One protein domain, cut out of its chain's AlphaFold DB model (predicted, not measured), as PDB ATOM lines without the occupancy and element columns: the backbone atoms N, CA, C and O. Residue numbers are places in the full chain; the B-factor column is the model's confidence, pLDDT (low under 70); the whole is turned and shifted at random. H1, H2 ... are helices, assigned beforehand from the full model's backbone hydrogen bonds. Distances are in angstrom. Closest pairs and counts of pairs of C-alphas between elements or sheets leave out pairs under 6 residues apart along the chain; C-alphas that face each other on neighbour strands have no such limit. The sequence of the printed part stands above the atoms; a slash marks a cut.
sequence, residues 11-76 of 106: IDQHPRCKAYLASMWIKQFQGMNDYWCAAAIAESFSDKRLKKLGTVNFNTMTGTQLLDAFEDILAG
ATOM      1  N   ILE A  11     284.831 361.191 224.941       79.19
ATOM      2  CA  ILE A  11     283.803 361.567 225.923       79.19
ATOM      3  C   ILE A  11     283.562 360.513 227.015       79.19
ATOM      4  O   ILE A  11     283.220 360.879 228.134       79.19
ATOM      5  N   ASP A  12     283.761 359.218 226.744       81.81
ATOM      6  CA  ASP A  12     283.597 358.172 227.762       81.81
ATOM      7  C   ASP A  12     284.667 358.254 228.860       81.81
ATOM      8  O   ASP A  12     284.430 357.809 229.982       81.81
ATOM      9  N   GLN A  13     285.807 358.886 228.567       86.50
ATOM     10  CA  GLN A  13     286.870 359.195 229.527       86.50
ATOM     11  C   GLN A  13     286.599 360.495 230.310       86.50
ATOM     12  O   GLN A  13     287.303 360.779 231.276       86.50
ATOM     13  N   HIS A  14     285.563 361.255 229.933       89.94
ATOM     14  CA  HIS A  14     285.188 362.546 230.516       89.94
ATOM     15  C   HIS A  14     283.806 362.434 231.184       89.94
ATOM     16  O   HIS A  14     282.779 362.799 230.594       89.94
ATOM     17  N   PRO A  15     283.732 361.863 232.401       90.38
ATOM     18  CA  PRO A  15     282.466 361.487 233.018       90.38
ATOM     19  C   PRO A  15     281.551 362.684 233.291       90.38
ATOM     20  O   PRO A  15     280.332 362.540 233.175       90.38
ATOM     21  N   ARG A  16     282.089 363.869 233.615       91.62
ATOM     22  CA  ARG A  16     281.258 365.060 233.843       91.62
ATOM     23  C   ARG A  16     280.732 365.611 232.533       91.62
ATOM     24  O   ARG A  16     279.543 365.908 232.460       91.62
ATOM     25  N   CYS A  17     281.562 365.692 231.496       91.25
ATOM     26  CA  CYS A  17     281.114 366.086 230.159       91.25
ATOM     27  C   CYS A  17     280.013 365.145 229.640       91.25
ATOM     28  O   CYS A  17     278.976 365.603 229.158       91.25
ATOM     29  N   LYS A  18     280.178 363.829 229.820       90.12
ATOM     30  CA  LYS A  18     279.168 362.823 229.467       90.12
ATOM     31  C   LYS A  18     277.868 362.994 230.257       90.12
ATOM     32  O   LYS A  18     276.790 362.989 229.665       90.12
ATOM     33  N   ALA A  19     277.954 363.164 231.576       90.00
ATOM     34  CA  ALA A  19     276.785 363.390 232.427       90.00
ATOM     35  C   ALA A  19     276.062 364.702 232.080       90.00
ATOM     36  O   ALA A  19     274.831 364.762 232.117       90.00
ATOM     37  N   TYR A  20     276.812 365.736 231.696       91.06
ATOM     38  CA  TYR A  20     276.267 367.020 231.271       91.06
ATOM     39  C   TYR A  20     275.431 366.881 229.996       91.06
ATOM     40  O   TYR A  20     274.265 367.268 229.977       91.06
ATOM     41  N   LEU A  21     275.983 366.236 228.965       89.81
ATOM     42  CA  LEU A  21     275.266 365.961 227.716       89.81
ATOM     43  C   LEU A  21     274.020 365.096 227.951       89.81
ATOM     44  O   LEU A  21     272.952 365.394 227.417       89.81
ATOM     45  N   ALA A  22     274.119 364.078 228.811       89.00
ATOM     46  CA  ALA A  22     272.968 363.261 229.189       89.00
ATOM     47  C   ALA A  22     271.869 364.089 229.883       89.00
ATOM     48  O   ALA A  22     270.685 363.889 229.615       89.00
ATOM     49  N   SER A  23     272.251 365.061 230.718       88.06
ATOM     50  CA  SER A  23     271.318 365.988 231.377       88.06
ATOM     51  C   SER A  23     270.623 366.932 230.389       88.06
ATOM     52  O   SER A  23     269.496 367.352 230.632       88.06
ATOM     53  N   MET A  24     271.255 367.217 229.245       86.94
ATOM     54  CA  MET A  24     270.657 367.945 228.116       86.94
ATOM     55  C   MET A  24     269.818 367.049 227.192       86.94
ATOM     56  O   MET A  24     269.405 367.491 226.124       86.94
ATOM     57  N   TRP A  25     269.569 365.791 227.578       87.56
ATOM     58  CA  TRP A  25     268.850 364.793 226.776       87.56
ATOM     59  C   TRP A  25     269.534 364.453 225.443       87.56
ATOM     60  O   TRP A  25     268.923 363.857 224.551       87.56
ATOM     61  N   ILE A  26     270.824 364.771 225.313       84.56
ATOM     62  CA  ILE A  26     271.619 364.432 224.138       84.56
ATOM     63  C   ILE A  26     272.026 362.963 224.251       84.56
ATOM     64  O   ILE A  26     272.783 362.566 225.139       84.56
ATOM     65  N   LYS A  27     271.506 362.139 223.338       79.62
ATOM     66  CA  LYS A  27     271.879 360.725 223.199       79.62
ATOM     67  C   LYS A  27     273.006 360.585 222.183       79.62
ATOM     68  O   LYS A  27     273.043 361.319 221.200       79.62
ATOM     69  N   GLN A  28     273.893 359.615 222.400       75.25
ATOM     70  CA  GLN A  28     274.930 359.296 221.420       75.25
ATOM     71  C   GLN A  28     274.276 358.845 220.104       75.25
ATOM     72  O   GLN A  28     273.402 357.977 220.112       75.25
ATOM     73  N   PHE A  29     274.691 359.431 218.981       78.06
ATOM     74  CA  PHE A  29     274.195 359.100 217.644       78.06
ATOM     75  C   PHE A  29     275.356 358.909 216.658       78.06
ATOM     76  O   PHE A  29     276.491 359.316 216.919       78.06
ATOM     77  N   GLN A  30     275.085 358.277 215.512       66.62
ATOM     78  CA  GLN A  30     276.101 358.077 214.476       66.62
ATOM     79  C   GLN A  30     276.576 359.419 213.905       66.62
ATOM     80  O   GLN A  30     275.787 360.182 213.361       66.62
ATOM     81  N   GLY A  31     277.879 359.684 214.012       70.31
ATOM     82  CA  GLY A  31     278.496 360.937 213.562       70.31
ATOM     83  C   GLY A  31     278.816 361.916 214.691       70.31
ATOM     84  O   GLY A  31     279.507 362.906 214.450       70.31
ATOM     85  N   MET A  32     278.395 361.617 215.924       80.88
ATOM     86  CA  MET A  32     278.847 362.353 217.099       80.88
ATOM     87  C   MET A  32     280.365 362.190 217.241       80.88
ATOM     88  O   MET A  32     280.873 361.072 217.217       80.88
ATOM     89  N   ASN A  33     281.090 363.304 217.338       88.00
ATOM     90  CA  ASN A  33     282.536 363.338 217.536       88.00
ATOM     91  C   ASN A  33     282.878 364.254 218.720       88.00
ATOM     92  O   ASN A  33     282.049 365.056 219.148       88.00
ATOM     93  N   ASP A  34     284.094 364.147 219.252       88.81
ATOM     94  CA  ASP A  34     284.481 364.869 220.473       88.81
ATOM     95  C   ASP A  34     284.374 366.392 220.335       88.81
ATOM     96  O   ASP A  34     283.996 367.081 221.281       88.81
ATOM     97  N   TYR A  35     284.656 366.924 219.141       89.19
ATOM     98  CA  TYR A  35     284.532 368.355 218.867       89.19
ATOM     99  C   TYR A  35     283.071 368.808 218.915       89.19
ATOM    100  O   TYR A  35     282.757 369.832 219.515       89.19
ATOM    101  N   TRP A  36     282.166 368.018 218.336       89.69
ATOM    102  CA  TRP A  36     280.730 368.258 218.401       89.69
ATOM    103  C   TRP A  36     280.230 368.227 219.849       89.69
ATOM    104  O   TRP A  36     279.506 369.128 220.265       89.69
ATOM    105  N   CYS A  37     280.678 367.252 220.647       89.69
ATOM    106  CA  CYS A  37     280.358 367.172 222.074       89.69
ATOM    107  C   CYS A  37     280.823 368.422 222.831       89.69
ATOM    108  O   CYS A  37     280.060 369.000 223.602       89.69
ATOM    109  N   ALA A  38     282.061 368.865 222.594       91.19
ATOM    110  CA  ALA A  38     282.594 370.072 223.212       91.19
ATOM    111  C   ALA A  38     281.828 371.336 222.793       91.19
ATOM    112  O   ALA A  38     281.570 372.197 223.633       91.19
ATOM    113  N   ALA A  39     281.433 371.442 221.521       90.25
ATOM    114  CA  ALA A  39     280.620 372.551 221.027       90.25
ATOM    115  C   ALA A  39     279.232 372.576 221.691       90.25
ATOM    116  O   ALA A  39     278.820 373.620 222.187       90.25
ATOM    117  N   ALA A  40     278.562 371.425 221.797       90.38
ATOM    118  CA  ALA A  40     277.263 371.310 222.462       90.38
ATOM    119  C   ALA A  40     277.327 371.701 223.951       90.38
ATOM    120  O   ALA A  40     276.450 372.400 224.458       90.38
ATOM    121  N   ILE A  41     278.394 371.303 224.658       90.38
ATOM    122  CA  ILE A  41     278.623 371.739 226.043       90.38
ATOM    123  C   ILE A  41     278.825 373.258 226.085       90.38
ATOM    124  O   ILE A  41     278.233 373.926 226.932       90.38
ATOM    125  N   ALA A  42     279.621 373.816 225.171       91.00
ATOM    126  CA  ALA A  42     279.941 375.239 225.140       91.00
ATOM    127  C   ALA A  42     278.730 376.145 224.923       91.00
ATOM    128  O   ALA A  42     278.680 377.199 225.552       91.00
ATOM    129  N   GLU A  43     277.746 375.731 224.119       89.06
ATOM    130  CA  GLU A  43     276.504 376.494 223.904       89.06
ATOM    131  C   GLU A  43     275.737 376.767 225.204       89.06
ATOM    132  O   GLU A  43     275.010 377.753 225.316       89.06
ATOM    133  N   SER A  44     275.938 375.939 226.229       87.62
ATOM    134  CA  SER A  44     275.302 376.127 227.534       87.62
ATOM    135  C   SER A  44     276.012 377.157 228.425       87.62
ATOM    136  O   SER A  44     275.527 377.501 229.509       87.62
ATOM    137  N   PHE A  45     277.172 377.665 228.005       85.81
ATOM    138  CA  PHE A  45     277.926 378.700 228.703       85.81
ATOM    139  C   PHE A  45     277.845 380.013 227.930       85.81
ATOM    140  O   PHE A  45     277.954 380.053 226.714       85.81
ATOM    141  N   SER A  46     277.732 381.134 228.646       85.31
ATOM    142  CA  SER A  46     277.836 382.438 227.992       85.31
ATOM    143  C   SER A  46     279.265 382.716 227.524       85.31
ATOM    144  O   SER A  46     280.229 382.429 228.246       85.31
ATOM    145  N   ASP A  47     279.412 383.399 226.388       83.56
ATOM    146  CA  ASP A  47     280.711 383.835 225.857       83.56
ATOM    147  C   ASP A  47     281.541 384.580 226.903       83.56
ATOM    148  O   ASP A  47     282.741 384.359 227.052       83.56
ATOM    149  N   LYS A  48     280.890 385.435 227.701       82.38
ATOM    150  CA  LYS A  48     281.539 386.177 228.791       82.38
ATOM    151  C   LYS A  48     282.149 385.238 229.834       82.38
ATOM    152  O   LYS A  48     283.222 385.530 230.363       82.38
ATOM    153  N   ARG A  49     281.477 384.126 230.148       80.62
ATOM    154  CA  ARG A  49     281.956 383.122 231.104       80.62
ATOM    155  C   ARG A  49     283.115 382.322 230.519       80.62
ATOM    156  O   ARG A  49     284.132 382.199 231.197       80.62
ATOM    157  N   LEU A  50     283.008 381.864 229.274       82.69
ATOM    158  CA  LEU A  50     284.090 381.148 228.591       82.69
ATOM    159  C   LEU A  50     285.340 382.024 228.452       82.69
ATOM    160  O   LEU A  50     286.438 381.602 228.806       82.69
ATOM    161  N   LYS A  51     285.168 383.291 228.069       81.94
ATOM    162  CA  LYS A  51     286.264 384.263 227.947       81.94
ATOM    163  C   LYS A  51     286.932 384.574 229.289       81.94
ATOM    164  O   LYS A  51     288.141 384.761 229.335       81.94
ATOM    165  N   LYS A  52     286.164 384.602 230.388       78.44
ATOM    166  CA  LYS A  52     286.698 384.782 231.751       78.44
ATOM    167  C   LYS A  52     287.492 383.564 232.232       78.44
ATOM    168  O   LYS A  52     288.458 383.726 232.972       78.44
ATOM    169  N   LEU A  53     287.068 382.361 231.849       78.31
ATOM    170  CA  LEU A  53     287.785 381.123 232.149       78.31
ATOM    171  C   LEU A  53     289.052 380.994 231.295       78.31
ATOM    172  O   LEU A  53     290.048 380.468 231.775       78.31
ATOM    173  N   GLY A  54     289.034 381.495 230.056       79.12
ATOM    174  CA  GLY A  54     290.192 381.540 229.154       79.12
ATOM    175  C   GLY A  54     290.824 380.174 228.861       79.12
ATOM    176  O   GLY A  54     291.943 380.117 228.368       79.12
ATOM    177  N   THR A  55     290.126 379.086 229.198       78.56
ATOM    178  CA  THR A  55     290.621 377.704 229.141       78.56
ATOM    179  C   THR A  55     290.265 377.012 227.824       78.56
ATOM    180  O   THR A  55     290.846 375.984 227.505       78.56
ATOM    181  N   VAL A  56     289.315 377.567 227.064       84.94
ATOM    182  CA  VAL A  56     288.719 376.937 225.878       84.94
ATOM    183  C   VAL A  56     288.941 377.834 224.657       84.94
ATOM    184  O   VAL A  56     288.578 379.011 224.683       84.94
ATOM    185  N   ASN A  57     289.521 377.286 223.585       87.75
ATOM    186  CA  ASN A  57     289.726 377.967 222.305       87.75
ATOM    187  C   ASN A  57     289.439 377.023 221.126       87.75
ATOM    188  O   ASN A  57     290.283 376.219 220.734       87.75
ATOM    189  N   PHE A  58     288.260 377.178 220.523       87.12
ATOM    190  CA  PHE A  58     287.786 376.353 219.407       87.12
ATOM    191  C   PHE A  58     288.596 376.500 218.110       87.12
ATOM    192  O   PHE A  58     288.551 375.611 217.269       87.12
ATOM    193  N   ASN A  59     289.372 377.579 217.948       86.62
ATOM    194  CA  ASN A  59     290.187 377.783 216.748       86.62
ATOM    195  C   ASN A  59     291.510 377.008 216.784       86.62
ATOM    196  O   ASN A  59     292.139 376.824 215.747       86.62
ATOM    197  N   THR A  60     291.975 376.618 217.973       87.75
ATOM    198  CA  THR A  60     293.320 376.049 218.160       87.75
ATOM    199  C   THR A  60     293.320 374.698 218.863       87.75
ATOM    200  O   THR A  60     294.332 374.008 218.817       87.75
ATOM    201  N   MET A  61     292.234 374.337 219.552       89.19
ATOM    202  CA  MET A  61     292.140 373.102 220.329       89.19
ATOM    203  C   MET A  61     291.401 372.007 219.559       89.19
ATOM    204  O   MET A  61     290.419 372.266 218.862       89.19
ATOM    205  N   THR A  62     291.853 370.765 219.718       89.38
ATOM    206  CA  THR A  62     291.158 369.582 219.196       89.38
ATOM    207  C   THR A  62     289.936 369.236 220.051       89.38
ATOM    208  O   THR A  62     289.814 369.687 221.189       89.38
ATOM    209  N   GLY A  63     289.033 368.393 219.531       87.88
ATOM    210  CA  GLY A  63     287.835 367.961 220.265       87.88
ATOM    211  C   GLY A  63     288.146 367.385 221.650       87.88
ATOM    212  O   GLY A  63     287.554 367.809 222.635       87.88
ATOM    213  N   THR A  64     289.134 366.494 221.742       88.81
ATOM    214  CA  THR A  64     289.577 365.915 223.018       88.81
ATOM    215  C   THR A  64     290.121 366.973 223.978       88.81
ATOM    216  O   THR A  64     289.700 367.016 225.125       88.81
ATOM    217  N   GLN A  65     290.969 367.893 223.500       90.62
ATOM    218  CA  GLN A  65     291.510 368.974 224.337       90.62
ATOM    219  C   GLN A  65     290.411 369.898 224.871       90.62
ATOM    220  O   GLN A  65     290.501 370.408 225.988       90.62
ATOM    221  N   LEU A  66     289.376 370.153 224.066       91.25
ATOM    222  CA  LEU A  66     288.223 370.932 224.501       91.25
ATOM    223  C   LEU A  66     287.438 370.181 225.584       91.25
ATOM    224  O   LEU A  66     287.028 370.801 226.563       91.25
ATOM    225  N   LEU A  67     287.255 368.864 225.441       91.81
ATOM    226  CA  LEU A  67     286.607 368.034 226.458       91.81
ATOM    227  C   LEU A  67     287.396 367.994 227.770       91.81
ATOM    228  O   LEU A  67     286.767 368.129 228.816       91.81
ATOM    229  N   ASP A  68     288.730 367.907 227.728       90.88
ATOM    230  CA  ASP A  68     289.588 368.000 228.920       90.88
ATOM    231  C   ASP A  68     289.350 369.331 229.654       90.88
ATOM    232  O   ASP A  68     289.105 369.375 230.862       90.88
ATOM    233  N   ALA A  69     289.345 370.442 228.907       89.69
ATOM    234  CA  ALA A  69     289.103 371.764 229.476       89.69
ATOM    235  C   ALA A  69     287.687 371.896 230.061       89.69
ATOM    236  O   ALA A  69     287.510 372.503 231.119       89.69
ATOM    237  N   PHE A  70     286.669 371.331 229.406       91.00
ATOM    238  CA  PHE A  70     285.305 371.330 229.935       91.00
ATOM    239  C   PHE A  70     285.142 370.432 231.157       91.00
ATOM    240  O   PHE A  70     284.424 370.808 232.081       91.00
ATOM    241  N   GLU A  71     285.836 369.301 231.212       91.44
ATOM    242  CA  GLU A  71     285.843 368.413 232.370       91.44
ATOM    243  C   GLU A  71     286.408 369.147 233.597       91.44
ATOM    244  O   GLU A  71     285.784 369.131 234.659       91.44
ATOM    245  N   ASP A  72     287.494 369.909 233.425       88.56
ATOM    246  CA  ASP A  72     288.059 370.788 234.457       88.56
ATOM    247  C   ASP A  72     287.100 371.920 234.871       88.56
ATOM    248  O   ASP A  72     286.980 372.248 236.059       88.56
ATOM    249  N   ILE A  73     286.394 372.530 233.912       88.38
ATOM    250  CA  ILE A  73     285.391 373.578 234.173       88.38
ATOM    251  C   ILE A  73     284.224 373.020 234.986       88.38
ATOM    252  O   ILE A  73     283.810 373.646 235.966       88.38
ATOM    253  N   LEU A  74     283.707 371.851 234.611       87.44
ATOM    254  CA  LEU A  74     282.610 371.177 235.304       87.44
ATOM    255  C   LEU A  74     283.043 370.651 236.678       87.44
ATOM    256  O   LEU A  74     282.244 370.651 237.610       87.44
ATOM    257  N   ALA A  75     284.311 370.270 236.839       87.12
ATOM    258  CA  ALA A  75     284.899 369.912 238.127       87.12
ATOM    259  C   ALA A  75     285.126 371.117 239.059       87.12
ATOM    260  O   ALA A  75     285.530 370.931 240.206       87.12
ATOM    261  N   GLY A  76     284.942 372.352 238.578       80.19
ATOM    262  CA  GLY A  76     285.292 373.568 239.320       80.19
ATOM    263  C   GLY A  76     286.802 373.770 239.505       80.19
ATOM    264  O   GLY A  76     287.212 374.637 240.274       80.19
TER     265      GLY A  76
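What this domain is: This is residues 11 to 76 of the 106 residues of an uncharacterized protein of Brucella intermedia (UniProt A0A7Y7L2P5). Three short helices, H1, H2 and H4, pack on one another in a crossed cluster in which each touches the other two, with the small helix H3 set off at one end of the domain, touching no helix. The link of residues 24 to 33 between H1 and H2 loops out towards the other end, and the link of residues 54 to 62 leads back from H3 to H4. The printed part has 66 residues with four named helices in the order H1, H2, H3, H4 and no named strand; the class is all helix. It is compact, with a radius of gyration of the C-alphas of 11.1 A, and its C-alphas span 32 by 22 by 19 A.

How they stand to each other: H1, residues 15 to 23, touches H2, residues 34 to 43, with the C-alphas of Leu 21 and Ile 41 closest at 6.9 A. These two stand at a steep tilt of 60 degrees and run the same way. H1 also touches H4, residues 63 to 74, where the closest C-alphas, of Cys 17 and Glu 71, are 5.7 A apart; their lines are about perpendicular, at 84 degrees. H2 and H4 touch with 15 pairs of C-alphas within 8 A, the closest being those of Tyr 35 and Gly 63 at 3.6 A. They run the same way at a steep tilt of 41 degrees, and their centres are 9.5 A apart. The helix packing is mostly crossed: of these three pairs, 0 are at a shallow tilt. H3, residues 47 to 53, is apart from H1. It is also apart from H2, but only just, with the closest C-alphas 8.0 A apart, and only just apart from H4, at 8.2 A. In H1, H2, H3 and H4 every O i to N i+4 pair is within hydrogen-bond range.

Where its parts are: H1 runs from Pro 15, C-alpha at (282.466, 361.487, 233.018), to Ser 23, and is 12.1 A long from first to last C-alpha. H2 runs from Asp 34 to Glu 43 over 14.5 A. H3 runs from Asp 47, C-alpha at (280.711, 383.835, 225.857), to Leu 53 over 9.8 A. H4, the longest helix with 12 residues, runs from Gly 63 to Leu 74 over 16.2 A and ends with its C-alpha at (282.610, 371.177, 235.304).

The domain as a whole: The two C-alphas farthest apart, those of Gln 30 and Lys 52, are 33.5 A apart, and the first and last printed C-alphas, of Ile 11 and Gly 76, are 18.0 A apart. The printed part has no cut. The link from H2 to H3 is tight, with 3 residues; those from H1 to H2, with 10 residues, and from H3 to H4, with 9, are short, and no link is long. The mean pLDDT of the printed part is 86.2, and one printed residue, Gln 30, is under 70.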